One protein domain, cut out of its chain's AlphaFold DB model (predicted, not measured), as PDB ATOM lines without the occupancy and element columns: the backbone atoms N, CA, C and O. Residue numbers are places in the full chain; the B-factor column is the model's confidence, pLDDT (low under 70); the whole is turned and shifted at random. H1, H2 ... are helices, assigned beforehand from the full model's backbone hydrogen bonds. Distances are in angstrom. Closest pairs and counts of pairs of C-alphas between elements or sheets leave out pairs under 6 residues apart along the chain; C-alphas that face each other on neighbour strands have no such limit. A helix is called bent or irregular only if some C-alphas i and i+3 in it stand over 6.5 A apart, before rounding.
ATOM      1  N   ARG A 128     -10.612   5.520 -15.951       71.44
ATOM      2  CA  ARG A 128     -10.528   4.178 -16.546       71.44
ATOM      3  C   ARG A 128      -9.586   3.253 -15.769       71.44
ATOM      4  O   ARG A 128      -9.808   2.044 -15.761       71.44
ATOM      5  N   SER A 129      -8.562   3.798 -15.104       73.00
ATOM      6  CA  SER A 129      -7.579   2.992 -14.367       73.00
ATOM      7  C   SER A 129      -8.131   2.505 -13.024       73.00
ATOM      8  O   SER A 129      -8.037   1.316 -12.734       73.00
ATOM      9  N   ALA A 130      -8.798   3.362 -12.248       71.25
ATOM     10  CA  ALA A 130      -9.426   2.973 -10.980       71.25
ATOM     11  C   ALA A 130     -10.454   1.841 -11.160       71.25
ATOM     12  O   ALA A 130     -10.452   0.849 -10.428       71.25
ATOM     13  N   PHE A 131     -11.263   1.930 -12.218       79.38
ATOM     14  CA  PHE A 131     -12.249   0.905 -12.547       79.38
ATOM     15  C   PHE A 131     -11.622  -0.463 -12.855       79.38
ATOM     16  O   PHE A 131     -12.221  -1.496 -12.541       79.38
ATOM     17  N   SER A 132     -10.417  -0.479 -13.445       91.44
ATOM     18  CA  SER A 132      -9.681  -1.719 -13.711       91.44
ATOM     19  C   SER A 132      -9.155  -2.378 -12.433       91.44
ATOM     20  O   SER A 132      -9.306  -3.589 -12.286       91.44
ATOM     21  N   TRP A 133      -8.648  -1.601 -11.466       96.00
ATOM     22  CA  TRP A 133      -8.183  -2.134 -10.179       96.00
ATOM     23  C   TRP A 133      -9.324  -2.732  -9.360       96.00
ATOM     24  O   TRP A 133      -9.192  -3.833  -8.827       96.00
ATOM     25  N   LEU A 134     -10.472  -2.052  -9.321       95.62
ATOM     26  CA  LEU A 134     -11.650  -2.538  -8.607       95.62
ATOM     27  C   LEU A 134     -12.238  -3.804  -9.261       95.62
ATOM     28  O   LEU A 134     -12.668  -4.717  -8.561       95.62
ATOM     29  N   ALA A 135     -12.224  -3.888 -10.597       96.25
ATOM     30  CA  ALA A 135     -12.617  -5.104 -11.318       96.25
ATOM     31  C   ALA A 135     -11.678  -6.278 -10.998       96.25
ATOM     32  O   ALA A 135     -12.136  -7.400 -10.782       96.25
ATOM     33  N   LEU A 136     -10.371  -6.011 -10.930       97.19
ATOM     34  CA  LEU A 136      -9.380  -7.021 -10.581       97.19
ATOM     35  C   LEU A 136      -9.574  -7.492  -9.131       97.19
ATOM     36  O   LEU A 136      -9.662  -8.696  -8.903       97.19
ATOM     37  N   ALA A 137      -9.765  -6.572  -8.178       97.69
ATOM     38  CA  ALA A 137     -10.085  -6.907  -6.786       97.69
ATOM     39  C   ALA A 137     -11.357  -7.767  -6.677       97.69
ATOM     40  O   ALA A 137     -11.362  -8.766  -5.960       97.69
ATOM     41  N   GLN A 138     -12.406  -7.436  -7.441       98.06
ATOM     42  CA  GLN A 138     -13.635  -8.232  -7.511       98.06
ATOM     43  C   GLN A 138     -13.370  -9.655  -8.019       98.06
ATOM     44  O   GLN A 138     -13.902 -10.608  -7.456       98.06
ATOM     45  N   SER A 139     -12.557  -9.810  -9.068       98.19
ATOM     46  CA  SER A 139     -12.228 -11.131  -9.618       98.19
ATOM     47  C   SER A 139     -11.459 -11.998  -8.617       98.19
ATOM     48  O   SER A 139     -11.806 -13.161  -8.434       98.19
ATOM     49  N   VAL A 140     -10.492 -11.421  -7.894       98.31
ATOM     50  CA  VAL A 140      -9.749 -12.129  -6.839       98.31
ATOM     51  C   VAL A 140     -10.677 -12.515  -5.686       98.31
ATOM     52  O   VAL A 140     -10.641 -13.659  -5.240       98.31
ATOM     53  N   ALA A 141     -11.559 -11.613  -5.242       98.25
ATOM     54  CA  ALA A 141     -12.552 -11.921  -4.212       98.25
ATOM     55  C   ALA A 141     -13.508 -13.045  -4.648       98.25
ATOM     56  O   ALA A 141     -13.799 -13.945  -3.863       98.25
ATOM     57  N   LEU A 142     -13.947 -13.043  -5.910       98.31
ATOM     58  CA  LEU A 142     -14.778 -14.106  -6.473       98.31
ATOM     59  C   LEU A 142     -14.048 -15.454  -6.492       98.31
ATOM     60  O   LEU A 142     -14.625 -16.458  -6.083       98.31
ATOM     61  N   VAL A 143     -12.780 -15.481  -6.916       98.06
ATOM     62  CA  VAL A 143     -11.944 -16.694  -6.902       98.06
ATOM     63  C   VAL A 143     -11.733 -17.196  -5.474       98.06
ATOM     64  O   VAL A 143     -11.867 -18.393  -5.234       98.06
ATOM     65  N   ALA A 144     -11.471 -16.307  -4.513       97.94
ATOM     66  CA  ALA A 144     -11.311 -16.671  -3.107       97.94
ATOM     67  C   ALA A 144     -12.593 -17.300  -2.531       97.94
ATOM     68  O   ALA A 144     -12.545 -18.353  -1.893       97.94
ATOM     69  N   VAL A 145     -13.753 -16.699  -2.811       98.06
ATOM     70  CA  VAL A 145     -15.066 -17.225  -2.420       98.06
ATOM     71  C   VAL A 145     -15.334 -18.580  -3.076       98.06
ATOM     72  O   VAL A 145     -15.681 -19.540  -2.389       98.06
ATOM     73  N   ALA A 146     -15.149 -18.686  -4.392       97.69
ATOM     74  CA  ALA A 146     -15.378 -19.923  -5.132       97.69
ATOM     75  C   ALA A 146     -14.445 -21.048  -4.659       97.69
ATOM     76  O   ALA A 146     -14.907 -22.160  -4.417       97.69
ATOM     77  N   GLY A 147     -13.161 -20.750  -4.441       96.06
ATOM     78  CA  GLY A 147     -12.182 -21.686  -3.887       96.06
ATOM     79  C   GLY A 147     -12.563 -22.153  -2.481       96.06
ATOM     80  O   GLY A 147     -12.520 -23.345  -2.191       96.06
ATOM     81  N   SER A 148     -13.045 -21.239  -1.635       95.94
ATOM     82  CA  SER A 148     -13.607 -21.567  -0.321       95.94
ATOM     83  C   SER A 148     -14.792 -22.541  -0.414       95.94
ATOM     84  O   SER A 148     -14.864 -23.494   0.363       95.94
ATOM     85  N   PHE A 149     -15.720 -22.334  -1.356       96.31
ATOM     86  CA  PHE A 149     -16.837 -23.257  -1.592       96.31
ATOM     87  C   PHE A 149     -16.375 -24.597  -2.163       96.31
ATOM     88  O   PHE A 149     -16.880 -25.631  -1.727       96.31
ATOM     89  N   ALA A 150     -15.396 -24.599  -3.066       95.94
ATOM     90  CA  ALA A 150     -14.824 -25.817  -3.624       95.94
ATOM     91  C   ALA A 150     -14.175 -26.685  -2.535       95.94
ATOM     92  O   ALA A 150     -14.442 -27.879  -2.482       95.94
ATOM     93  N   LEU A 151     -13.415 -26.099  -1.604       93.19
ATOM     94  CA  LEU A 151     -12.842 -26.835  -0.470       93.19
ATOM     95  C   LEU A 151     -13.926 -27.495   0.402       93.19
ATOM     96  O   LEU A 151     -13.774 -28.642   0.815       93.19
ATOM     97  N   THR A 152     -15.041 -26.801   0.659       94.50
ATOM     98  CA  THR A 152     -16.142 -27.367   1.454       94.50
ATOM     99  C   THR A 152     -16.905 -28.460   0.701       94.50
ATOM    100  O   THR A 152     -17.143 -29.528   1.256       94.50
ATOM    101  N   TYR A 153     -17.307 -28.207  -0.547       95.94
ATOM    102  CA  TYR A 153     -18.199 -29.106  -1.283       95.94
ATOM    103  C   TYR A 153     -17.471 -30.224  -2.026       95.94
ATOM    104  O   TYR A 153     -17.963 -31.346  -2.040       95.94
ATOM    105  N   ALA A 154     -16.315 -29.944  -2.635       93.94
ATOM    106  CA  ALA A 154     -15.585 -30.934  -3.426       93.94
ATOM    107  C   ALA A 154     -14.717 -31.853  -2.555       93.94
ATOM    108  O   ALA A 154     -14.613 -33.038  -2.852       93.94
ATOM    109  N   LEU A 155     -14.114 -31.327  -1.480       91.62
ATOM    110  CA  LEU A 155     -13.237 -32.102  -0.589       91.62
ATOM    111  C   LEU A 155     -13.909 -32.512   0.732       91.62
ATOM    112  O   LEU A 155     -13.299 -33.204   1.541       91.62
ATOM    113  N   GLY A 156     -15.150 -32.077   0.981       93.31
ATOM    114  CA  GLY A 156     -15.876 -32.399   2.214       93.31
ATOM    115  C   GLY A 156     -15.256 -31.801   3.483       93.31
ATOM    116  O   GLY A 156     -15.550 -32.271   4.586       93.31
ATOM    117  N   LEU A 157     -14.393 -30.786   3.349       92.75
ATOM    118  CA  LEU A 157     -13.717 -30.152   4.478       92.75
ATOM    119  C   LEU A 157     -14.692 -29.272   5.260       92.75
ATOM    120  O   LEU A 157     -15.426 -28.455   4.694       92.75
ATOM    121  N   LYS A 158     -14.665 -29.391   6.586       94.00
ATOM    122  CA  LYS A 158     -15.463 -28.539   7.470       94.00
ATOM    123  C   LYS A 158     -14.670 -27.278   7.814       94.00
ATOM    124  O   LYS A 158     -13.529 -27.389   8.261       94.00
ATOM    125  N   PRO A 159     -15.236 -26.074   7.626       94.38
ATOM    126  CA  PRO A 159     -14.543 -24.848   7.996       94.38
ATOM    127  C   PRO A 159     -14.434 -24.750   9.521       94.38
ATOM    128  O   PRO A 159     -15.420 -24.929  10.234       94.38
ATOM    129  N   CYS A 160     -13.244 -24.429  10.026       94.81
ATOM    130  CA  CYS A 160     -13.084 -24.009  11.415       94.81
ATOM    131  C   CYS A 160     -13.656 -22.585  11.615       94.81
ATOM    132  O   CYS A 160     -13.883 -21.874  10.627       94.81
ATOM    133  N   PRO A 161     -13.851 -22.126  12.867       95.38
ATOM    134  CA  PRO A 161     -14.368 -20.782  13.138       95.38
ATOM    135  C   PRO A 161     -13.559 -19.665  12.456       95.38
ATOM    136  O   PRO A 161     -14.138 -18.766  11.850       95.38
ATOM    137  N   LEU A 162     -12.221 -19.757  12.437       95.56
ATOM    138  CA  LEU A 162     -11.367 -18.767  11.764       95.56
ATOM    139  C   LEU A 162     -11.571 -18.764  10.238       95.56
ATOM    140  O   LEU A 162     -11.701 -17.696   9.640       95.56
ATOM    141  N   CYS A 163     -11.652 -19.938   9.600       96.25
ATOM    142  CA  CYS A 163     -11.977 -20.050   8.170       96.25
ATOM    143  C   CYS A 163     -13.361 -19.473   7.849       96.25
ATOM    144  O   CYS A 163     -13.552 -18.868   6.794       96.25
ATOM    145  N   PHE A 164     -14.331 -19.649   8.749       96.50
ATOM    146  CA  PHE A 164     -15.671 -19.100   8.579       96.50
ATOM    147  C   PHE A 164     -15.667 -17.562   8.566       96.50
ATOM    148  O   PHE A 164     -16.299 -16.961   7.691       96.50
ATOM    149  N   TYR A 165     -14.900 -16.916   9.452       97.69
ATOM    150  CA  TYR A 165     -14.726 -15.458   9.416       97.69
ATOM    151  C   TYR A 165     -14.038 -14.991   8.137       97.69
ATOM    152  O   TYR A 165     -14.532 -14.079   7.478       97.69
ATOM    153  N   GLN A 166     -12.947 -15.650   7.733       97.81
ATOM    154  CA  GLN A 166     -12.247 -15.332   6.483       97.81
ATOM    155  C   GLN A 166     -13.195 -15.410   5.277       97.81
ATOM    156  O   GLN A 166     -13.264 -14.483   4.475       97.81
ATOM    157  N   ARG A 167     -14.011 -16.466   5.185       97.69
ATOM    158  CA  ARG A 167     -15.037 -16.594   4.142       97.69
ATOM    159  C   ARG A 167     -16.047 -15.449   4.183       97.69
ATOM    160  O   ARG A 167     -16.370 -14.884   3.141       97.69
ATOM    161  N   SER A 168     -16.545 -15.113   5.370       98.19
ATOM    162  CA  SER A 168     -17.540 -14.051   5.558       98.19
ATOM    163  C   SER A 168     -16.994 -12.690   5.123       98.19
ATOM    164  O   SER A 168     -17.672 -11.959   4.404       98.19
ATOM    165  N   PHE A 169     -15.738 -12.384   5.457       98.50
ATOM    166  CA  PHE A 169     -15.077 -11.161   5.006       98.50
ATOM    167  C   PHE A 169     -14.852 -11.132   3.491       98.50
ATOM    168  O   PHE A 169     -15.096 -10.101   2.867       98.50
ATOM    169  N   ALA A 170     -14.468 -12.252   2.869       98.44
ATOM    170  CA  ALA A 170     -14.324 -12.327   1.412       98.44
ATOM    171  C   ALA A 170     -15.670 -12.115   0.694       98.44
ATOM    172  O   ALA A 170     -15.741 -11.366  -0.281       98.44
ATOM    173  N   MET A 171     -16.752 -12.710   1.214       98.50
ATOM    174  CA  MET A 171     -18.118 -12.499   0.720       98.50
ATOM    175  C   MET A 171     -18.566 -11.045   0.882       98.50
ATOM    176  O   MET A 171     -19.165 -10.494  -0.037       98.50
ATOM    177  N   ALA A 172     -18.241 -10.403   2.009       98.44
ATOM    178  CA  ALA A 172     -18.546  -8.994   2.238       98.44
ATOM    179  C   ALA A 172     -17.822  -8.086   1.233       98.44
ATOM    180  O   ALA A 172     -18.460  -7.235   0.616       98.44
ATOM    181  N   VAL A 173     -16.520  -8.303   1.002       98.56
ATOM    182  CA  VAL A 173     -15.760  -7.571  -0.027       98.56
ATOM    183  C   VAL A 173     -16.396  -7.762  -1.403       98.56
ATOM    184  O   VAL A 173     -16.667  -6.781  -2.095       98.56
ATOM    185  N   LEU A 174     -16.676  -9.011  -1.793       98.50
ATOM    186  CA  LEU A 174     -17.290  -9.324  -3.082       98.50
ATOM    187  C   LEU A 174     -18.649  -8.630  -3.243       98.50
ATOM    188  O   LEU A 174     -18.887  -7.999  -4.271       98.50
ATOM    189  N   ALA A 175     -19.511  -8.703  -2.226       98.44
ATOM    190  CA  ALA A 175     -20.834  -8.091  -2.237       98.44
ATOM    191  C   ALA A 175     -20.755  -6.562  -2.344       98.44
ATOM    192  O   ALA A 175     -21.422  -5.985  -3.200       98.44
ATOM    193  N   ILE A 176     -19.909  -5.907  -1.540       98.31
ATOM    194  CA  ILE A 176     -19.733  -4.446  -1.565       98.31
ATOM    195  C   ILE A 176     -19.248  -3.989  -2.942       98.31
ATOM    196  O   ILE A 176     -19.821  -3.064  -3.522       98.31
ATOM    197  N   VAL A 177     -18.224  -4.645  -3.495       98.06
ATOM    198  CA  VAL A 177     -17.659  -4.258  -4.795       98.06
ATOM    199  C   VAL A 177     -18.644  -4.524  -5.935       98.06
ATOM    200  O   VAL A 177     -18.839  -3.663  -6.798       98.06
ATOM    201  N   MET A 178     -19.299  -5.688  -5.936       97.75
ATOM    202  CA  MET A 178     -20.273  -6.063  -6.958       97.75
ATOM    203  C   MET A 178     -21.495  -5.137  -6.938       97.75
ATOM    204  O   MET A 178     -21.832  -4.557  -7.973       97.75
ATOM    205  N   LEU A 179     -22.126  -4.948  -5.775       98.06
ATOM    206  CA  LEU A 179     -23.295  -4.075  -5.630       98.06
ATOM    207  C   LEU A 179     -22.938  -2.616  -5.906       98.06
ATOM    208  O   LEU A 179     -23.666  -1.946  -6.634       98.06
ATOM    209  N   GLY A 180     -21.792  -2.137  -5.413       97.31
ATOM    210  CA  GLY A 180     -21.312  -0.784  -5.683       97.31
ATOM    211  C   GLY A 180     -21.186  -0.496  -7.180       97.31
ATOM    212  O   GLY A 180     -21.616   0.555  -7.650       97.31
ATOM    213  N   ARG A 181     -20.686  -1.462  -7.962       95.56
ATOM    214  CA  ARG A 181     -20.608  -1.350  -9.429       95.56
ATOM    215  C   ARG A 181     -21.976  -1.421 -10.101       95.56
ATOM    216  O   ARG A 181     -22.237  -0.622 -10.999       95.56
ATOM    217  N   MET A 182     -22.848  -2.341  -9.681       96.31
ATOM    218  CA  MET A 182     -24.203  -2.475 -10.238       96.31
ATOM    219  C   MET A 182     -25.038  -1.210 -10.016       96.31
ATOM    220  O   MET A 182     -25.720  -0.751 -10.929       96.31
ATOM    221  N   LEU A 183     -24.928  -0.618  -8.828       97.56
ATOM    222  CA  LEU A 183     -25.635   0.599  -8.431       97.56
ATOM    223  C   LEU A 183     -24.926   1.887  -8.876       97.56
ATOM    224  O   LEU A 183     -25.401   2.978  -8.574       97.56
ATOM    225  N   ARG A 184     -23.801   1.781  -9.602       95.19
ATOM    226  CA  ARG A 184     -22.989   2.918 -10.076       95.19
ATOM    227  C   ARG A 184     -22.577   3.879  -8.950       95.19
ATOM    228  O   ARG A 184     -22.469   5.086  -9.165       95.19
ATOM    229  N   VAL A 185     -22.329   3.339  -7.757       96.25
ATOM    230  CA  VAL A 185     -21.782   4.094  -6.624       96.25
ATOM    231  C   VAL A 185     -20.390   4.608  -7.014       96.25
ATOM    232  O   VAL A 185     -19.641   3.871  -7.666       96.25
ATOM    233  N   PRO A 186     -20.013   5.846  -6.634       94.75
ATOM    234  CA  PRO A 186     -18.670   6.356  -6.874       94.75
ATOM    235  C   PRO A 186     -17.618   5.361  -6.388       94.75
ATOM    236  O   PRO A 186     -17.654   4.919  -5.239       94.75
ATOM    237  N   SER A 187     -16.680   5.007  -7.263       94.44
ATOM    238  CA  SER A 187     -15.719   3.934  -7.005       94.44
ATOM    239  C   SER A 187     -14.869   4.203  -5.756       94.44
ATOM    240  O   SER A 187     -14.646   3.284  -4.978       94.44
ATOM    241  N   ALA A 188     -14.589   5.476  -5.458       94.19
ATOM    242  CA  ALA A 188     -13.992   5.935  -4.204       94.19
ATOM    243  C   ALA A 188     -14.727   5.453  -2.938       94.19
ATOM    244  O   ALA A 188     -14.111   4.947  -1.996       94.19
ATOM    245  N   ALA A 189     -16.054   5.582  -2.911       95.81
ATOM    246  CA  ALA A 189     -16.855   5.132  -1.777       95.81
ATOM    247  C   ALA A 189     -16.850   3.599  -1.670       95.81
ATOM    248  O   ALA A 189     -16.707   3.058  -0.575       95.81
ATOM    249  N   VAL A 190     -16.935   2.897  -2.806       97.12
ATOM    250  CA  VAL A 190     -16.876   1.426  -2.859       97.12
ATOM    251  C   VAL A 190     -15.529   0.909  -2.354       97.12
ATOM    252  O   VAL A 190     -15.499   0.003  -1.525       97.12
ATOM    253  N   THR A 191     -14.424   1.513  -2.802       96.75
ATOM    254  CA  THR A 191     -13.063   1.178  -2.369       96.75
ATOM    255  C   THR A 191     -12.912   1.353  -0.858       96.75
ATOM    256  O   THR A 191     -12.436   0.438  -0.190       96.75
ATOM    257  N   GLY A 192     -13.363   2.486  -0.303       96.00
ATOM    258  CA  GLY A 192     -13.317   2.736   1.141       96.00
ATOM    259  C   GLY A 192     -14.109   1.702   1.948       96.00
ATOM    260  O   GLY A 192     -13.573   1.097   2.873       96.00
ATOM    261  N   MET A 193     -15.356   1.426   1.552       97.69
ATOM    262  CA  MET A 193     -16.208   0.449   2.244       97.69
ATOM    263  C   MET A 193     -15.674  -0.986   2.153       97.69
ATOM    264  O   MET A 193     -15.777  -1.734   3.121       97.69
ATOM    265  N   ALA A 194     -15.097  -1.381   1.014       98.19
ATOM    266  CA  ALA A 194     -14.542  -2.721   0.820       98.19
ATOM    267  C   ALA A 194     -13.205  -2.928   1.553       98.19
ATOM    268  O   ALA A 194     -12.853  -4.062   1.881       98.19
ATOM    269  N   LEU A 195     -12.460  -1.853   1.831       98.25
ATOM    270  CA  LEU A 195     -11.144  -1.944   2.457       98.25
ATOM    271  C   LEU A 195     -11.220  -2.459   3.901       98.25
ATOM    272  O   LEU A 195     -10.394  -3.280   4.289       98.25
ATOM    273  N   ALA A 196     -12.224  -2.043   4.679       98.25
ATOM    274  CA  ALA A 196     -12.392  -2.496   6.063       98.25
ATOM    275  C   ALA A 196     -12.549  -4.031   6.200       98.25
ATOM    276  O   ALA A 196     -11.741  -4.639   6.905       98.25
ATOM    277  N   PRO A 197     -13.500  -4.708   5.519       98.56
ATOM    278  CA  PRO A 197     -13.600  -6.167   5.575       98.56
ATOM    279  C   PRO A 197     -12.401  -6.875   4.927       98.56
ATOM    280  O   PRO A 197     -12.029  -7.952   5.386       98.56
ATOM    281  N   ALA A 198     -11.748  -6.286   3.919       98.56
ATOM    282  CA  ALA A 198     -10.526  -6.860   3.347       98.56
ATOM    283  C   ALA A 198      -9.371  -6.884   4.364       98.56
ATOM    284  O   ALA A 198      -8.700  -7.906   4.515       98.56
ATOM    285  N   VAL A 199      -9.169  -5.786   5.101       98.56
ATOM    286  CA  VAL A 199      -8.173  -5.696   6.181       98.56
ATOM    287  C   VAL A 199      -8.540  -6.625   7.338       98.56
ATOM    288  O   VAL A 199      -7.661  -7.294   7.877       98.56
ATOM    289  N   ALA A 200      -9.828  -6.730   7.684       98.50
ATOM    290  CA  ALA A 200     -10.291  -7.671   8.700       98.50
ATOM    291  C   ALA A 200      -9.965  -9.125   8.321       98.50
ATOM    292  O   ALA A 200      -9.357  -9.855   9.105       98.50
ATOM    293  N   GLY A 201     -10.292  -9.524   7.089       98.44
ATOM    294  CA  GLY A 201      -9.971 -10.848   6.561       98.44
ATOM    295  C   GLY A 201      -8.469 -11.127   6.524       98.44
ATOM    296  O   GLY A 201      -8.048 -12.202   6.949       98.44
ATOM    297  N   LEU A 202      -7.653 -10.145   6.122       98.62
ATOM    298  CA  LEU A 202      -6.193 -10.251   6.155       98.62
ATOM    299  C   LEU A 202      -5.664 -10.448   7.582       98.62
ATOM    300  O   LEU A 202      -4.790 -11.287   7.797       98.62
ATOM    301  N   GLY A 203      -6.203  -9.719   8.561       98.25
ATOM    302  CA  GLY A 203      -5.825  -9.859   9.967       98.25
ATOM    303  C   GLY A 203      -6.141 -11.252  10.513       98.25
ATOM    304  O   GLY A 203      -5.266 -11.906  11.082       98.25
ATOM    305  N   VAL A 204      -7.359 -11.754  10.268       98.12
ATOM    306  CA  VAL A 204      -7.754 -13.112  10.681       98.12
ATOM    307  C   VAL A 204      -6.923 -14.176   9.961       98.12
ATOM    308  O   VAL A 204      -6.511 -15.151  10.585       98.12
ATOM    309  N   ALA A 205      -6.641 -14.007   8.666       98.06
ATOM    310  CA  ALA A 205      -5.785 -14.922   7.914       98.06
ATOM    311  C   ALA A 205      -4.345 -14.942   8.446       98.06
ATOM    312  O   ALA A 205      -3.793 -16.019   8.648       98.06
ATOM    313  N   SER A 206      -3.776 -13.777   8.763       98.38
ATOM    314  CA  SER A 206      -2.435 -13.665   9.355       98.38
ATOM    315  C   SER A 206      -2.354 -14.383  10.703       98.38
ATOM    316  O   SER A 206      -1.430 -15.158  10.940       98.38
ATOM    317  N   TYR A 207      -3.349 -14.178  11.573       97.81
ATOM    318  CA  TYR A 207      -3.426 -14.878  12.856       97.81
ATOM    319  C   TYR A 207      -3.580 -16.394  12.672       97.81
ATOM    320  O   TYR A 207      -2.944 -17.177  13.371       97.81
ATOM    321  N   HIS A 208      -4.372 -16.824  11.689       97.38
ATOM    322  CA  HIS A 208      -4.557 -18.240  11.395       97.38
ATOM    323  C   HIS A 208      -3.255 -18.903  10.910       97.38
ATOM    324  O   HIS A 208      -2.884 -19.956  11.423       97.38
ATOM    325  N   VAL A 209      -2.524 -18.265   9.991       97.94
ATOM    326  CA  VAL A 209      -1.197 -18.728   9.545       97.94
ATOM    327  C   VAL A 209      -0.215 -18.776  10.715       97.94
ATOM    328  O   VAL A 209       0.518 -19.751  10.859       97.94
ATOM    329  N   PHE A 210      -0.237 -17.775  11.602       98.00
ATOM    330  CA  PHE A 210       0.586 -17.774  12.813       98.00
ATOM    331  C   PHE A 210       0.317 -19.000  13.699       98.00
ATOM    332  O   PHE A 210       1.264 -19.648  14.147       98.00
ATOM    333  N   LEU A 211      -0.949 -19.372  13.914       96.19
ATOM    334  CA  LEU A 211      -1.314 -20.556  14.702       96.19
ATOM    335  C   LEU A 211      -0.867 -21.875  14.056       96.19
ATOM    336  O   LEU A 211      -0.453 -22.796  14.762       96.19
ATOM    337  N   VAL A 212      -0.915 -21.956  12.724       96.25
ATOM    338  CA  VAL A 212      -0.410 -23.121  11.986       96.25
ATOM    339  C   VAL A 212       1.110 -23.212  12.083       96.25
ATOM    340  O   VAL A 212       1.665 -24.263  12.398       96.25
ATOM    341  N   HIS A 213       1.806 -22.092  11.890       96.94
ATOM    342  CA  HIS A 213       3.265 -22.066  11.917       96.94
ATOM    343  C   HIS A 213       3.838 -22.334  13.316       96.94
ATOM    344  O   HIS A 213       4.866 -22.995  13.452       96.94
ATOM    345  N   THR A 214       3.145 -21.883  14.366       96.44
ATOM    346  CA  THR A 214       3.512 -22.140  15.769       96.44
ATOM    347  C   THR A 214       3.133 -23.536  16.258       96.44
ATOM    348  O   THR A 214       3.334 -23.828  17.435       96.44
ATOM    349  N   ARG A 215       2.615 -24.412  15.380       95.00
ATOM    350  CA  ARG A 215       2.161 -25.766  15.738       95.00
ATOM    351  C   ARG A 215       1.139 -25.741  16.875       95.00
ATOM    352  O   ARG A 215       1.126 -26.626  17.720       95.00
ATOM    353  N   VAL A 216       0.301 -24.709  16.928       93.75
ATOM    354  CA  VAL A 216      -0.869 -24.688  17.817       93.75
ATOM    355  C   VAL A 216      -2.041 -25.373  17.121       93.75
ATOM    356  O   VAL A 216      -2.820 -26.075  17.763       93.75
ATOM    357  N   LEU A 217      -2.135 -25.207  15.800       94.12
ATOM    358  CA  LEU A 217      -3.147 -25.816  14.945       94.12
ATOM    359  C   LEU A 217      -2.509 -26.569  13.777       94.12
ATOM    360  O   LEU A 217      -1.589 -26.067  13.141       94.12
ATOM    361  N   ASP A 218      -3.071 -27.726  13.447       94.88
ATOM    362  CA  ASP A 218      -2.839 -28.412  12.180       94.88
ATOM    363  C   ASP A 218      -4.068 -28.204  11.286       94.88
ATOM    364  O   ASP A 218      -5.203 -28.449  11.698       94.88
ATOM    365  N   CYS A 219      -3.856 -27.733  10.058       95.19
ATOM    366  CA  CYS A 219      -4.921 -27.489   9.084       95.19
ATOM    367  C   CYS A 219      -4.727 -28.346   7.828       95.19
ATOM    368  O   CYS A 219      -3.587 -28.648   7.464       95.19
ATOM    369  N   PRO A 220      -5.822 -28.711   7.132       95.00
ATOM    370  CA  PRO A 220      -5.737 -29.488   5.905       95.00
ATOM    371  C   PRO A 220      -4.969 -28.739   4.801       95.00
ATOM    372  O   PRO A 220      -4.930 -27.497   4.790       95.00
ATOM    373  N   PRO A 221      -4.379 -29.483   3.846       94.69
ATOM    374  CA  PRO A 221      -3.734 -28.887   2.686       94.69
ATOM    375  C   PRO A 221      -4.738 -28.059   1.873       94.69
ATOM    376  O   PRO A 221      -5.924 -28.384   1.791       94.69
ATOM    377  N   GLY A 222      -4.256 -26.966   1.285       93.50
ATOM    378  CA  GLY A 222      -5.054 -26.120   0.405       93.50
ATOM    379  C   GLY A 222      -5.278 -26.742  -0.978       93.50
ATOM    380  O   GLY A 222      -4.866 -27.870  -1.266       93.50
ATOM    381  N   LEU A 223      -5.913 -25.983  -1.873       92.81
ATOM    382  CA  LEU A 223      -6.112 -26.397  -3.265       92.81
ATOM    383  C   LEU A 223      -4.762 -26.630  -3.959       92.81
ATOM    384  O   LEU A 223      -3.808 -25.883  -3.743       92.81
ATOM    385  N   PHE A 224      -4.685 -27.658  -4.806       93.25
ATOM    386  CA  PHE A 224      -3.474 -28.017  -5.563       93.25
ATOM    387  C   PHE A 224      -2.237 -28.323  -4.701       93.25
ATOM    388  O   PHE A 224      -1.115 -28.223  -5.192       93.25
ATOM    389  N   SER A 225      -2.424 -28.653  -3.416       89.12
ATOM    390  CA  SER A 225      -1.326 -28.910  -2.470       89.12
ATOM    391  C   SER A 225      -0.340 -27.736  -2.325       89.12
ATOM    392  O   SER A 225       0.781 -27.914  -1.848       89.12
ATOM    393  N   ALA A 226      -0.747 -26.522  -2.713       91.81
ATOM    394  CA  ALA A 226       0.065 -25.314  -2.626       91.81
ATOM    395  C   ALA A 226      -0.051 -24.695  -1.224       91.81
ATOM    396  O   ALA A 226      -0.757 -23.704  -1.027       91.81
ATOM    397  N   GLY A 227       0.610 -25.315  -0.246       94.69
ATOM    398  CA  GLY A 227       0.571 -24.896   1.156       94.69
ATOM    399  C   GLY A 227      -0.712 -25.309   1.882       94.69
ATOM    400  O   GLY A 227      -1.499 -26.128   1.396       94.69
ATOM    401  N   SER A 228      -0.910 -24.761   3.079       95.06
ATOM    402  CA  SER A 228      -2.116 -25.011   3.869       95.06
ATOM    403  C   SER A 228      -3.281 -24.129   3.401       95.06
ATOM    404  O   SER A 228      -3.087 -23.081   2.779       95.06
ATOM    405  N   ALA A 229      -4.519 -24.529   3.702       95.19
ATOM    406  CA  ALA A 229      -5.693 -23.698   3.425       95.19
ATOM    407  C   ALA A 229      -5.583 -22.242   3.963       95.19
ATOM    408  O   ALA A 229      -5.926 -21.317   3.216       95.19
ATOM    409  N   PRO A 230      -5.094 -21.983   5.199       96.81
ATOM    410  CA  PRO A 230      -4.915 -20.612   5.677       96.81
ATOM    411  C   PRO A 230      -3.840 -19.818   4.926       96.81
ATOM    412  O   PRO A 230      -4.037 -18.617   4.739       96.81
ATOM    413  N   ASP A 231      -2.771 -20.452   4.429       97.31
ATOM    414  CA  ASP A 231      -1.749 -19.761   3.623       97.31
ATOM    415  C   ASP A 231      -2.353 -19.200   2.330       97.31
ATOM    416  O   ASP A 231      -2.127 -18.045   1.966       97.31
ATOM    417  N   GLN A 232      -3.189 -19.995   1.656       97.31
ATOM    418  CA  GLN A 232      -3.869 -19.564   0.433       97.31
ATOM    419  C   GLN A 232      -4.822 -18.399   0.700       97.31
ATOM    420  O   GLN A 232      -4.841 -17.424  -0.051       97.31
ATOM    421  N   SER A 233      -5.584 -18.471   1.793       97.25
ATOM    422  CA  SER A 233      -6.484 -17.392   2.210       97.25
ATOM    423  C   SER A 233      -5.721 -16.100   2.518       97.25
ATOM    424  O   SER A 233      -6.116 -15.025   2.063       97.25
ATOM    425  N   PHE A 234      -4.582 -16.200   3.212       98.25
ATOM    426  CA  PHE A 234      -3.701 -15.063   3.482       98.25
ATOM    427  C   PHE A 234      -3.233 -14.389   2.189       98.25
ATOM    428  O   PHE A 234      -3.377 -13.172   2.050       98.25
ATOM    429  N   VAL A 235      -2.753 -15.168   1.213       98.06
ATOM    430  CA  VAL A 235      -2.326 -14.638  -0.091       98.06
ATOM    431  C   VAL A 235      -3.484 -13.942  -0.808       98.06
ATOM    432  O   VAL A 235      -3.317 -12.827  -1.303       98.06
ATOM    433  N   MET A 236      -4.676 -14.546  -0.828       98.12
ATOM    434  CA  MET A 236      -5.851 -13.946  -1.470       98.12
ATOM    435  C   MET A 236      -6.237 -12.611  -0.826       98.12
ATOM    436  O   MET A 236      -6.456 -11.630  -1.537       98.12
ATOM    437  N   PHE A 237      -6.270 -12.528   0.506       98.50
ATOM    438  CA  PHE A 237      -6.563 -11.272   1.198       98.50
ATOM    439  C   PHE A 237      -5.473 -10.218   1.008       98.50
ATOM    440  O   PHE A 237      -5.799  -9.046   0.819       98.50
ATOM    441  N   ALA A 238      -4.198 -10.611   0.997       98.50
ATOM    442  CA  ALA A 238      -3.095  -9.695   0.725       98.50
ATOM    443  C   ALA A 238      -3.222  -9.081  -0.679       98.50
ATOM    444  O   ALA A 238      -3.081  -7.866  -0.837       98.50
ATOM    445  N   LEU A 239      -3.574  -9.895  -1.682       98.25
ATOM    446  CA  LEU A 239      -3.843  -9.429  -3.043       98.25
ATOM    447  C   LEU A 239      -5.049  -8.484  -3.098       98.25
ATOM    448  O   LEU A 239      -4.954  -7.416  -3.698       98.25
ATOM    449  N   ILE A 240      -6.164  -8.831  -2.449       98.44
ATOM    450  CA  ILE A 240      -7.361  -7.976  -2.397       98.44
ATOM    451  C   ILE A 240      -7.028  -6.619  -1.763       98.44
ATOM    452  O   ILE A 240      -7.349  -5.584  -2.346       98.44
ATOM    453  N   VAL A 241      -6.356  -6.602  -0.606       98.44
ATOM    454  CA  VAL A 241      -5.962  -5.360   0.078       98.44
ATOM    455  C   VAL A 241      -5.025  -4.534  -0.800       98.44
ATOM    456  O   VAL A 241      -5.259  -3.340  -0.970       98.44
ATOM    457  N   ALA A 242      -4.009  -5.147  -1.414       97.88
ATOM    458  CA  ALA A 242      -3.093  -4.445  -2.312       97.88
ATOM    459  C   ALA A 242      -3.833  -3.797  -3.494       97.88
ATOM    460  O   ALA A 242      -3.614  -2.624  -3.794       97.88
ATOM    461  N   LEU A 243      -4.756  -4.524  -4.129       97.50
ATOM    462  CA  LEU A 243      -5.556  -4.014  -5.245       97.50
ATOM    463  C   LEU A 243      -6.490  -2.874  -4.824       97.50
ATOM    464  O   LEU A 243      -6.609  -1.887  -5.549       97.50
ATOM    465  N   LEU A 244      -7.110  -2.965  -3.644       96.94
ATOM    466  CA  LEU A 244      -7.942  -1.889  -3.101       96.94
ATOM    467  C   LEU A 244      -7.114  -0.654  -2.718       96.94
ATOM    468  O   LEU A 244      -7.558   0.466  -2.947       96.94
ATOM    469  N   LEU A 245      -5.892  -0.821  -2.206       96.50
ATOM    470  CA  LEU A 245      -4.979   0.298  -1.942       96.50
ATOM    471  C   LEU A 245      -4.504   0.971  -3.240       96.50
ATOM    472  O   LEU A 245      -4.403   2.197  -3.295       96.50
ATOM    473  N   LEU A 246      -4.257   0.195  -4.301       95.88
ATOM    474  CA  LEU A 246      -3.954   0.731  -5.631       95.88
ATOM    475  C   LEU A 246      -5.150   1.490  -6.217       95.88
ATOM    476  O   LEU A 246      -4.962   2.584  -6.754       95.88
ATOM    477  N   ALA A 247      -6.369   0.963  -6.063       95.25
ATOM    478  CA  ALA A 247      -7.597   1.663  -6.436       95.25
ATOM    479  C   ALA A 247      -7.743   2.981  -5.656       95.25
ATOM    480  O   ALA A 247      -7.890   4.038  -6.267       95.25
ATOM    481  N   ALA A 248      -7.571   2.949  -4.329       95.12
ATOM    482  CA  ALA A 248      -7.642   4.133  -3.473       95.12
ATOM    483  C   ALA A 248      -6.605   5.191  -3.880       95.12
ATOM    484  O   ALA A 248      -6.909   6.382  -3.963       95.12
ATOM    485  N   ARG A 249      -5.377   4.765  -4.198       94.94
ATOM    486  CA  ARG A 249      -4.323   5.664  -4.676       94.94
ATOM    487  C   ARG A 249      -4.646   6.259  -6.049       94.94
ATOM    488  O   ARG A 249      -4.406   7.449  -6.246       94.94
ATOM    489  N   ALA A 250      -5.193   5.470  -6.976       93.00
ATOM    490  CA  ALA A 250      -5.611   5.946  -8.296       93.00
ATOM    491  C   ALA A 250      -6.745   6.983  -8.205       93.00
ATOM    492  O   ALA A 250      -6.752   7.961  -8.950       93.00
ATOM    493  N   GLU A 251      -7.655   6.804  -7.248       91.19
ATOM    494  CA  GLU A 251      -8.793   7.693  -6.981       91.19
ATOM    495  C   GLU A 251      -8.425   8.914  -6.135       91.19
ATOM    496  O   GLU A 251      -9.262   9.791  -5.932       91.19
ATOM    497  N   ARG A 252      -7.174   8.987  -5.656       91.94
ATOM    498  CA  ARG A 252      -6.706   9.995  -4.693       91.94
ATOM    499  C   ARG A 252      -7.610  10.055  -3.462       91.94
ATOM    500  O   ARG A 252      -7.922  11.141  -2.971       91.94
ATOM    501  N   LEU A 253      -8.030   8.884  -2.978       86.62
ATOM    502  CA  LEU A 253      -8.799   8.775  -1.748       86.62
ATOM    503  C   LEU A 253      -8.070   9.509  -0.622       86.62
ATOM    504  O   LEU A 253      -6.851   9.388  -0.477       86.62
ATOM    505  N   TYR A 254      -8.823  10.245   0.190       89.94
ATOM    506  CA  TYR A 254      -8.267  10.912   1.358       89.94
ATOM    507  C   TYR A 254      -7.608   9.884   2.282       89.94
ATOM    508  O   TYR A 254      -8.224   8.876   2.638       89.94
ATOM    509  N   SER A 255      -6.374  10.161   2.717       92.69
ATOM    510  CA  SER A 255      -5.631   9.282   3.630       92.69
ATOM    511  C   SER A 255      -6.419   8.968   4.903       92.69
ATOM    512  O   SER A 255      -6.305   7.868   5.431       92.69
ATOM    513  N   SER A 256      -7.268   9.895   5.362       93.94
ATOM    514  CA  SER A 256      -8.165   9.674   6.498       93.94
ATOM    515  C   SER A 256      -9.112   8.493   6.281       93.94
ATOM    516  O   SER A 256      -9.249   7.685   7.189       93.94
ATOM    517  N   VAL A 257      -9.703   8.332   5.090       95.38
ATOM    518  CA  VAL A 257     -10.626   7.223   4.771       95.38
ATOM    519  C   VAL A 257      -9.897   5.881   4.761       95.38
ATOM    520  O   VAL A 257     -10.417   4.882   5.254       95.38
ATOM    521  N   VAL A 258      -8.675   5.850   4.223       96.12
ATOM    522  CA  VAL A 258      -7.841   4.638   4.212       96.12
ATOM    523  C   VAL A 258      -7.473   4.238   5.642       96.12
ATOM    524  O   VAL A 258      -7.611   3.072   6.008       96.12
ATOM    525  N   VAL A 259      -7.061   5.207   6.465       96.69
ATOM    526  CA  VAL A 259      -6.694   4.979   7.870       96.69
ATOM    527  C   VAL A 259      -7.896   4.517   8.689       96.69
ATOM    528  O   VAL A 259      -7.784   3.521   9.399       96.69
ATOM    529  N   THR A 260      -9.052   5.178   8.580       97.06
ATOM    530  CA  THR A 260     -10.252   4.785   9.336       97.06
ATOM    531  C   THR A 260     -10.741   3.398   8.936       97.06
ATOM    532  O   THR A 260     -11.062   2.596   9.810       97.06
ATOM    533  N   SER A 261     -10.726   3.073   7.640       96.81
ATOM    534  CA  SER A 261     -11.083   1.736   7.147       96.81
ATOM    535  C   SER A 261     -10.103   0.671   7.640       96.81
ATOM    536  O   SER A 261     -10.523  -0.411   8.043       96.81
ATOM    537  N   GLY A 262      -8.804   0.987   7.669       97.38
ATOM    538  CA  GLY A 262      -7.773   0.109   8.220       97.38
ATOM    539  C   GLY A 262      -7.953  -0.145   9.718       97.38
ATOM    540  O   GLY A 262      -7.941  -1.295  10.146       97.38
ATOM    541  N   VAL A 263      -8.191   0.907  10.508       97.94
ATOM    542  CA  VAL A 263      -8.450   0.802  11.956       97.94
ATOM    543  C   VAL A 263      -9.706  -0.026  12.221       97.94
ATOM    544  O   VAL A 263      -9.672  -0.939  13.043       97.94
ATOM    545  N   MET A 264     -10.794   0.241  11.492       98.06
ATOM    546  CA  MET A 264     -12.035  -0.525  11.609       98.06
ATOM    547  C   MET A 264     -11.824  -2.002  11.244       98.06
ATOM    548  O   MET A 264     -12.277  -2.892  11.960       98.06
ATOM    549  N   GLY A 265     -11.087  -2.279  10.164       97.94
ATOM    550  CA  GLY A 265     -10.751  -3.643   9.760       97.94
ATOM    551  C   GLY A 265      -9.921  -4.387  10.807       97.94
ATOM    552  O   GLY A 265     -10.227  -5.531  11.136       97.94
ATOM    553  N   LEU A 266      -8.913  -3.733  11.393       98.38
ATOM    554  CA  LEU A 266      -8.115  -4.306  12.481       98.38
ATOM    555  C   LEU A 266      -8.962  -4.590  13.724       98.38
ATOM    556  O   LEU A 266      -8.809  -5.649  14.328       98.38
ATOM    557  N   LEU A 267      -9.887  -3.694  14.078       98.12
ATOM    558  CA  LEU A 267     -10.817  -3.919  15.182       98.12
ATOM    559  C   LEU A 267     -11.686  -5.161  14.932       98.12
ATOM    560  O   LEU A 267     -11.786  -6.017  15.809       98.12
ATOM    561  N   PHE A 268     -12.257  -5.311  13.732       98.19
ATOM    562  CA  PHE A 268     -13.022  -6.509  13.374       98.19
ATOM    563  C   PHE A 268     -12.176  -7.782  13.372       98.19
ATOM    564  O   PHE A 268     -12.665  -8.821  13.819       98.19
ATOM    565  N   ALA A 269     -10.917  -7.724  12.927       97.69
ATOM    566  CA  ALA A 269     -10.006  -8.862  13.020       97.69
ATOM    567  C   ALA A 269      -9.770  -9.267  14.480       97.69
ATOM    568  O   ALA A 269      -9.924 -10.437  14.817       97.69
ATOM    569  N   LEU A 270      -9.458  -8.304  15.353       97.56
ATOM    570  CA  LEU A 270      -9.234  -8.554  16.777       97.56
ATOM    571  C   LEU A 270     -10.471  -9.168  17.436       97.56
ATOM    572  O   LEU A 270     -10.348 -10.207  18.076       97.56
ATOM    573  N   LEU A 271     -11.652  -8.582  17.216       96.75
ATOM    574  CA  LEU A 271     -12.920  -9.103  17.735       96.75
ATOM    575  C   LEU A 271     -13.224 -10.513  17.213       96.75
ATOM    576  O   LEU A 271     -13.689 -11.359  17.969       96.75
ATOM    577  N   SER A 272     -12.927 -10.791  15.941       96.50
ATOM    578  CA  SER A 272     -13.119 -12.127  15.359       96.50
ATOM    579  C   SER A 272     -12.157 -13.149  15.961       96.50
ATOM    580  O   SER A 272     -12.537 -14.297  16.158       96.50
ATOM    581  N   CYS A 273     -10.918 -12.753  16.263       95.44
ATOM    582  CA  CYS A 273      -9.923 -13.634  16.867       95.44
ATOM    583  C   CYS A 273     -10.215 -13.904  18.351       95.44
ATOM    584  O   CYS A 273     -10.107 -15.052  18.777       95.44
ATOM    585  N   THR A 274     -10.612 -12.887  19.125       94.81
ATOM    586  CA  THR A 274     -10.885 -13.012  20.569       94.81
ATOM    587  C   THR A 274     -12.283 -13.538  20.883       94.81
ATOM    588  O   THR A 274     -12.476 -14.155  21.926       94.81
ATOM    589  N   GLY A 275     -13.254 -13.331  19.989       92.06
ATOM    590  CA  GLY A 275     -14.633 -13.798  20.151       92.06
ATOM    591  C   GLY A 275     -14.823 -15.299  19.925       92.06
ATOM    592  O   GLY A 275     -15.908 -15.824  20.169       92.06
ATOM    593  N   ASN A 276     -13.790 -16.013  19.470       86.62
ATOM    594  CA  ASN A 276     -13.844 -17.465  19.382       86.62
ATOM    595  C   ASN A 276     -13.748 -18.069  20.780       86.62
ATOM    596  O   ASN A 276     -12.704 -17.992  21.426       86.62
ATOM    597  N   GLY A 277     -14.831 -18.709  21.224       80.56
ATOM    598  CA  GLY A 277     -14.782 -19.582  22.393       80.56
ATOM    599  C   GLY A 277     -13.698 -20.659  22.233       80.56
ATOM    600  O   GLY A 277     -13.285 -20.958  21.106       80.56
ATOM    601  N   PRO A 278     -13.222 -21.254  23.343       76.62
ATOM    602  CA  PRO A 278     -12.251 -22.337  23.274       76.62
ATOM    603  C   PRO A 278     -12.775 -23.424  22.334       76.62
ATOM    604  O   PRO A 278     -13.950 -23.793  22.398       76.62
ATOM    605  N   MET A 279     -11.915 -23.921  21.441       71.50
ATOM    606  CA  MET A 279     -12.279 -25.042  20.579       71.50
ATOM    607  C   MET A 279     -12.763 -26.192  21.462       71.50
ATOM    608  O   MET A 279     -12.053 -26.622  22.375       71.50
ATOM    609  N   PHE A 287      -6.765 -41.724  11.545       91.38
ATOM    610  CA  PHE A 287      -5.657 -42.139  10.702       91.38
ATOM    611  C   PHE A 287      -6.191 -42.972   9.540       91.38
ATOM    612  O   PHE A 287      -7.186 -43.684   9.700       91.38
ATOM    613  N   ASP A 288      -5.570 -42.844   8.376       92.69
ATOM    614  CA  ASP A 288      -5.814 -43.740   7.251       92.69
ATOM    615  C   ASP A 288      -5.118 -45.099   7.458       92.69
ATOM    616  O   ASP A 288      -4.444 -45.339   8.463       92.69
ATOM    617  N   GLU A 289      -5.280 -46.006   6.492       94.56
ATOM    618  CA  GLU A 289      -4.637 -47.329   6.501       94.56
ATOM    619  C   GLU A 289      -3.099 -47.252   6.501       94.56
ATOM    620  O   GLU A 289      -2.428 -48.210   6.882       94.56
ATOM    621  N   GLN A 290      -2.536 -46.112   6.096       94.50
ATOM    622  CA  GLN A 290      -1.099 -45.847   6.039       94.50
ATOM    623  C   GLN A 290      -0.584 -45.204   7.336       94.50
ATOM    624  O   GLN A 290       0.602 -44.891   7.444       94.50
ATOM    625  N   GLY A 291      -1.458 -44.998   8.328       90.06
ATOM    626  CA  GLY A 291      -1.125 -44.319   9.575       90.06
ATOM    627  C   GLY A 291      -0.934 -42.806   9.419       90.06
ATOM    628  O   GLY A 291      -0.417 -42.169  10.337       90.06
ATOM    629  N   GLN A 292      -1.336 -42.206   8.295       89.88
ATOM    630  CA  GLN A 292      -1.337 -40.757   8.113       89.88
ATOM    631  C   GLN A 292      -2.611 -40.138   8.680       89.88
ATOM    632  O   GLN A 292      -3.699 -40.708   8.621       89.88
ATOM    633  N   ARG A 293      -2.487 -38.935   9.241       89.69
ATOM    634  CA  ARG A 293      -3.629 -38.204   9.801       89.69
ATOM    635  C   ARG A 293      -4.533 -37.662   8.706       89.69
ATOM    636  O   ARG A 293      -4.092 -36.882   7.866       89.69
ATOM    637  N   ILE A 294      -5.820 -37.978   8.799       91.56
ATOM    638  CA  ILE A 294      -6.852 -37.416   7.927       91.56
ATOM    639  C   ILE A 294      -7.445 -36.177   8.608       91.56
ATOM    640  O   ILE A 294      -8.333 -36.279   9.457       91.56
ATOM    641  N   LEU A 295      -6.960 -34.995   8.226       91.25
ATOM    642  CA  LEU A 295      -7.464 -33.709   8.718       91.25
ATOM    643  C   LEU A 295      -8.698 -33.278   7.912       91.25
ATOM    644  O   LEU A 295      -8.584 -32.846   6.768       91.25
ATOM    645  N   MET A 296      -9.888 -33.370   8.512       90.50
ATOM    646  CA  MET A 296     -11.148 -32.906   7.893       90.50
ATOM    647  C   MET A 296     -11.529 -31.473   8.297       90.50
ATOM    648  O   MET A 296     -12.383 -30.842   7.671       90.50
ATOM    649  N   ILE A 297     -10.930 -30.980   9.377       92.62
ATOM    650  CA  ILE A 297     -11.085 -29.645   9.956       92.62
ATOM    651  C   ILE A 297      -9.724 -29.231  10.528       92.62
ATOM    652  O   ILE A 297      -8.856 -30.084  10.704       92.62
ATOM    653  N   CYS A 298      -9.507 -27.942  10.794       92.25
ATOM    654  CA  CYS A 298      -8.346 -27.547  11.589       92.25
ATOM    655  C   CYS A 298      -8.516 -28.047  13.030       92.25
ATOM    656  O   CYS A 298      -9.559 -27.812  13.644       92.25
ATOM    657  N   GLU A 299      -7.493 -28.708  13.556       92.19
ATOM    658  CA  GLU A 299      -7.490 -29.322  14.884       92.19
ATOM    659  C   GLU A 299      -6.290 -28.814  15.695       92.19
ATOM    660  O   GLU A 299      -5.293 -28.387  15.104       92.19
ATOM    661  N   PRO A 300      -6.349 -28.830  17.039       90.75
ATOM    662  CA  PRO A 300      -5.173 -28.577  17.859       90.75
ATOM    663  C   PRO A 300      -4.040 -29.535  17.488       90.75
ATOM    664  O   PRO A 300      -4.278 -30.725  17.264       90.75
ATOM    665  N   HIS A 301      -2.812 -29.022  17.456       89.94
ATOM    666  CA  HIS A 301      -1.655 -29.851  17.151       89.94
ATOM    667  C   HIS A 301      -1.520 -30.987  18.163       89.94
ATOM    668  O   HIS A 301      -1.589 -30.783  19.380       89.94
ATOM    669  N   TRP A 302      -1.322 -32.200  17.661       82.69
ATOM    670  CA  TRP A 302      -1.229 -33.369  18.519       82.69
ATOM    671  C   TRP A 302       0.206 -33.642  18.923       82.69
ATOM    672  O   TRP A 302       1.019 -34.087  18.115       82.69
ATOM    673  N   ASN A 303       0.489 -33.447  20.206       82.62
ATOM    674  CA  ASN A 303       1.741 -33.890  20.787       82.62
ATOM    675  C   ASN A 303       1.602 -35.350  21.243       82.62
ATOM    676  O   ASN A 303       0.750 -35.663  22.076       82.62
ATOM    677  N   GLU A 304       2.445 -36.243  20.721       75.94
ATOM    678  CA  GLU A 304       2.458 -37.671  21.078       75.94
ATOM    679  C   GLU A 304       2.623 -37.909  22.587       75.94
ATOM    680  O   GLU A 304       2.196 -38.939  23.107       75.94
ATOM    681  N   THR A 305       3.191 -36.940  23.309       68.81
ATOM    682  CA  THR A 305       3.355 -37.000  24.764       68.81
ATOM    683  C   THR A 305       2.043 -36.905  25.545       68.81
ATOM    684  O   THR A 305       2.012 -37.354  26.684       68.81
ATOM    685  N   MET A 306       0.960 -36.374  24.962       62.12
ATOM    686  CA  MET A 306      -0.355 -36.294  25.623       62.12
ATOM    687  C   MET A 306      -1.194 -37.573  25.474       62.12
ATOM    688  O   MET A 306      -2.266 -37.672  26.065       62.12
ATOM    689  N   GLY A 307      -0.740 -38.528  24.657       60.22
ATOM    690  CA  GLY A 307      -1.444 -39.782  24.380       60.22
ATOM    691  C   GLY A 307      -0.978 -40.981  25.210       60.22
ATOM    692  O   GLY A 307      -1.400 -42.095  24.902       60.22
TER     693      GLY A 307
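What this domain is: This is residues 128 to 279 and 287 to 307 of the 308 residues of the protein "Disulfide bond formation protein B" of Planctomycetes bacterium (UniProt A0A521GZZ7). Five long helices form an up-and-down bundle: H1, H2, H3 and H4 stand round a four-cornered core, and H5 packs on the side of H3 away from H1. Beyond one end of the bundle lies a stretch that begins after a cut in the chain, residues 287 to 307: it starts far out, folds back to the bundle's end, where residues 299 to 300 pair with residues 217 to 218, and runs out again to the short H6, adding to the length. The printed part has 173 residues with six named helices, H1 to H6 in chain order, and no named strand; the class is all helix. It is compact by its radius of gyration of the C-alphas, 17.5 A, yet elongated in outline, with spans of 58 by 30 by 21 A.

Where its parts are: Find C-alpha 187 at (-15.719, 3.934, -7.005); from there H3, residues 187 to 213, runs 37.3 A to C-alpha 213 at (3.265, -22.066, 11.917). It has a kink of 29 degrees near residue 194 and is neither bent nor irregular, but only just: C-alphas 193 and 196 are 6.1 A apart. Equally long in residues is H1, residues 128 to 154, 37.8 A, which begins at C-alpha 128, (-10.528, 4.178, -16.546). Look next for H2, residues 161 to 182, 31.3 A; H4, residues 229 to 250, 31.9 A; H5, residues 255 to 274, 28.5 A; and H6, residues 304 to 307.

How they stand to each other: Start at H3, which with H2 is the hub, each touching four helices. H3 and H5 touch, closest at the C-alphas of Ala 200 and Gly 265, 4.2 A; they run the same way at a steep tilt of 37 degrees, only just past shallow. H3 and H4, a hairpin, touch at Ala 205 and Phe 234, C-alphas 4.9 A apart, at a shallow tilt of 28 degrees. H2 and H3, also a hairpin, touch at Gln 166 and Gly 201, C-alphas 5.0 A apart, at a shallow tilt of 16 degrees. Farther out, H1 and H4 touch, opposite ways at a shallow tilt of 14 degrees, with the C-alphas of Ala 130 and Ala 247 closest at 5.1 A. H1 and H5 are apart, and H6 touches no helix. In H1, H2, H4 and H5 every O i to N i+4 pair is within hydrogen-bond range; in H3 21 of 23 are, and H6 is too short for such a pair.

The domain as a whole: The C-alphas of Arg 128 and Gly 307, the two farthest apart, are 60.7 A apart. Residues 280 to 286 are not printed, and C-alphas 279 and 287 stand 20.8 A apart across this cut. H3 to H4 is a long link of 15 residues; in it, residues 217 to 218 pair antiparallel with residues 299 to 300 of the tail. The model's mean pLDDT over the printed part is 94.1, and residues 305 to 307 are under 70.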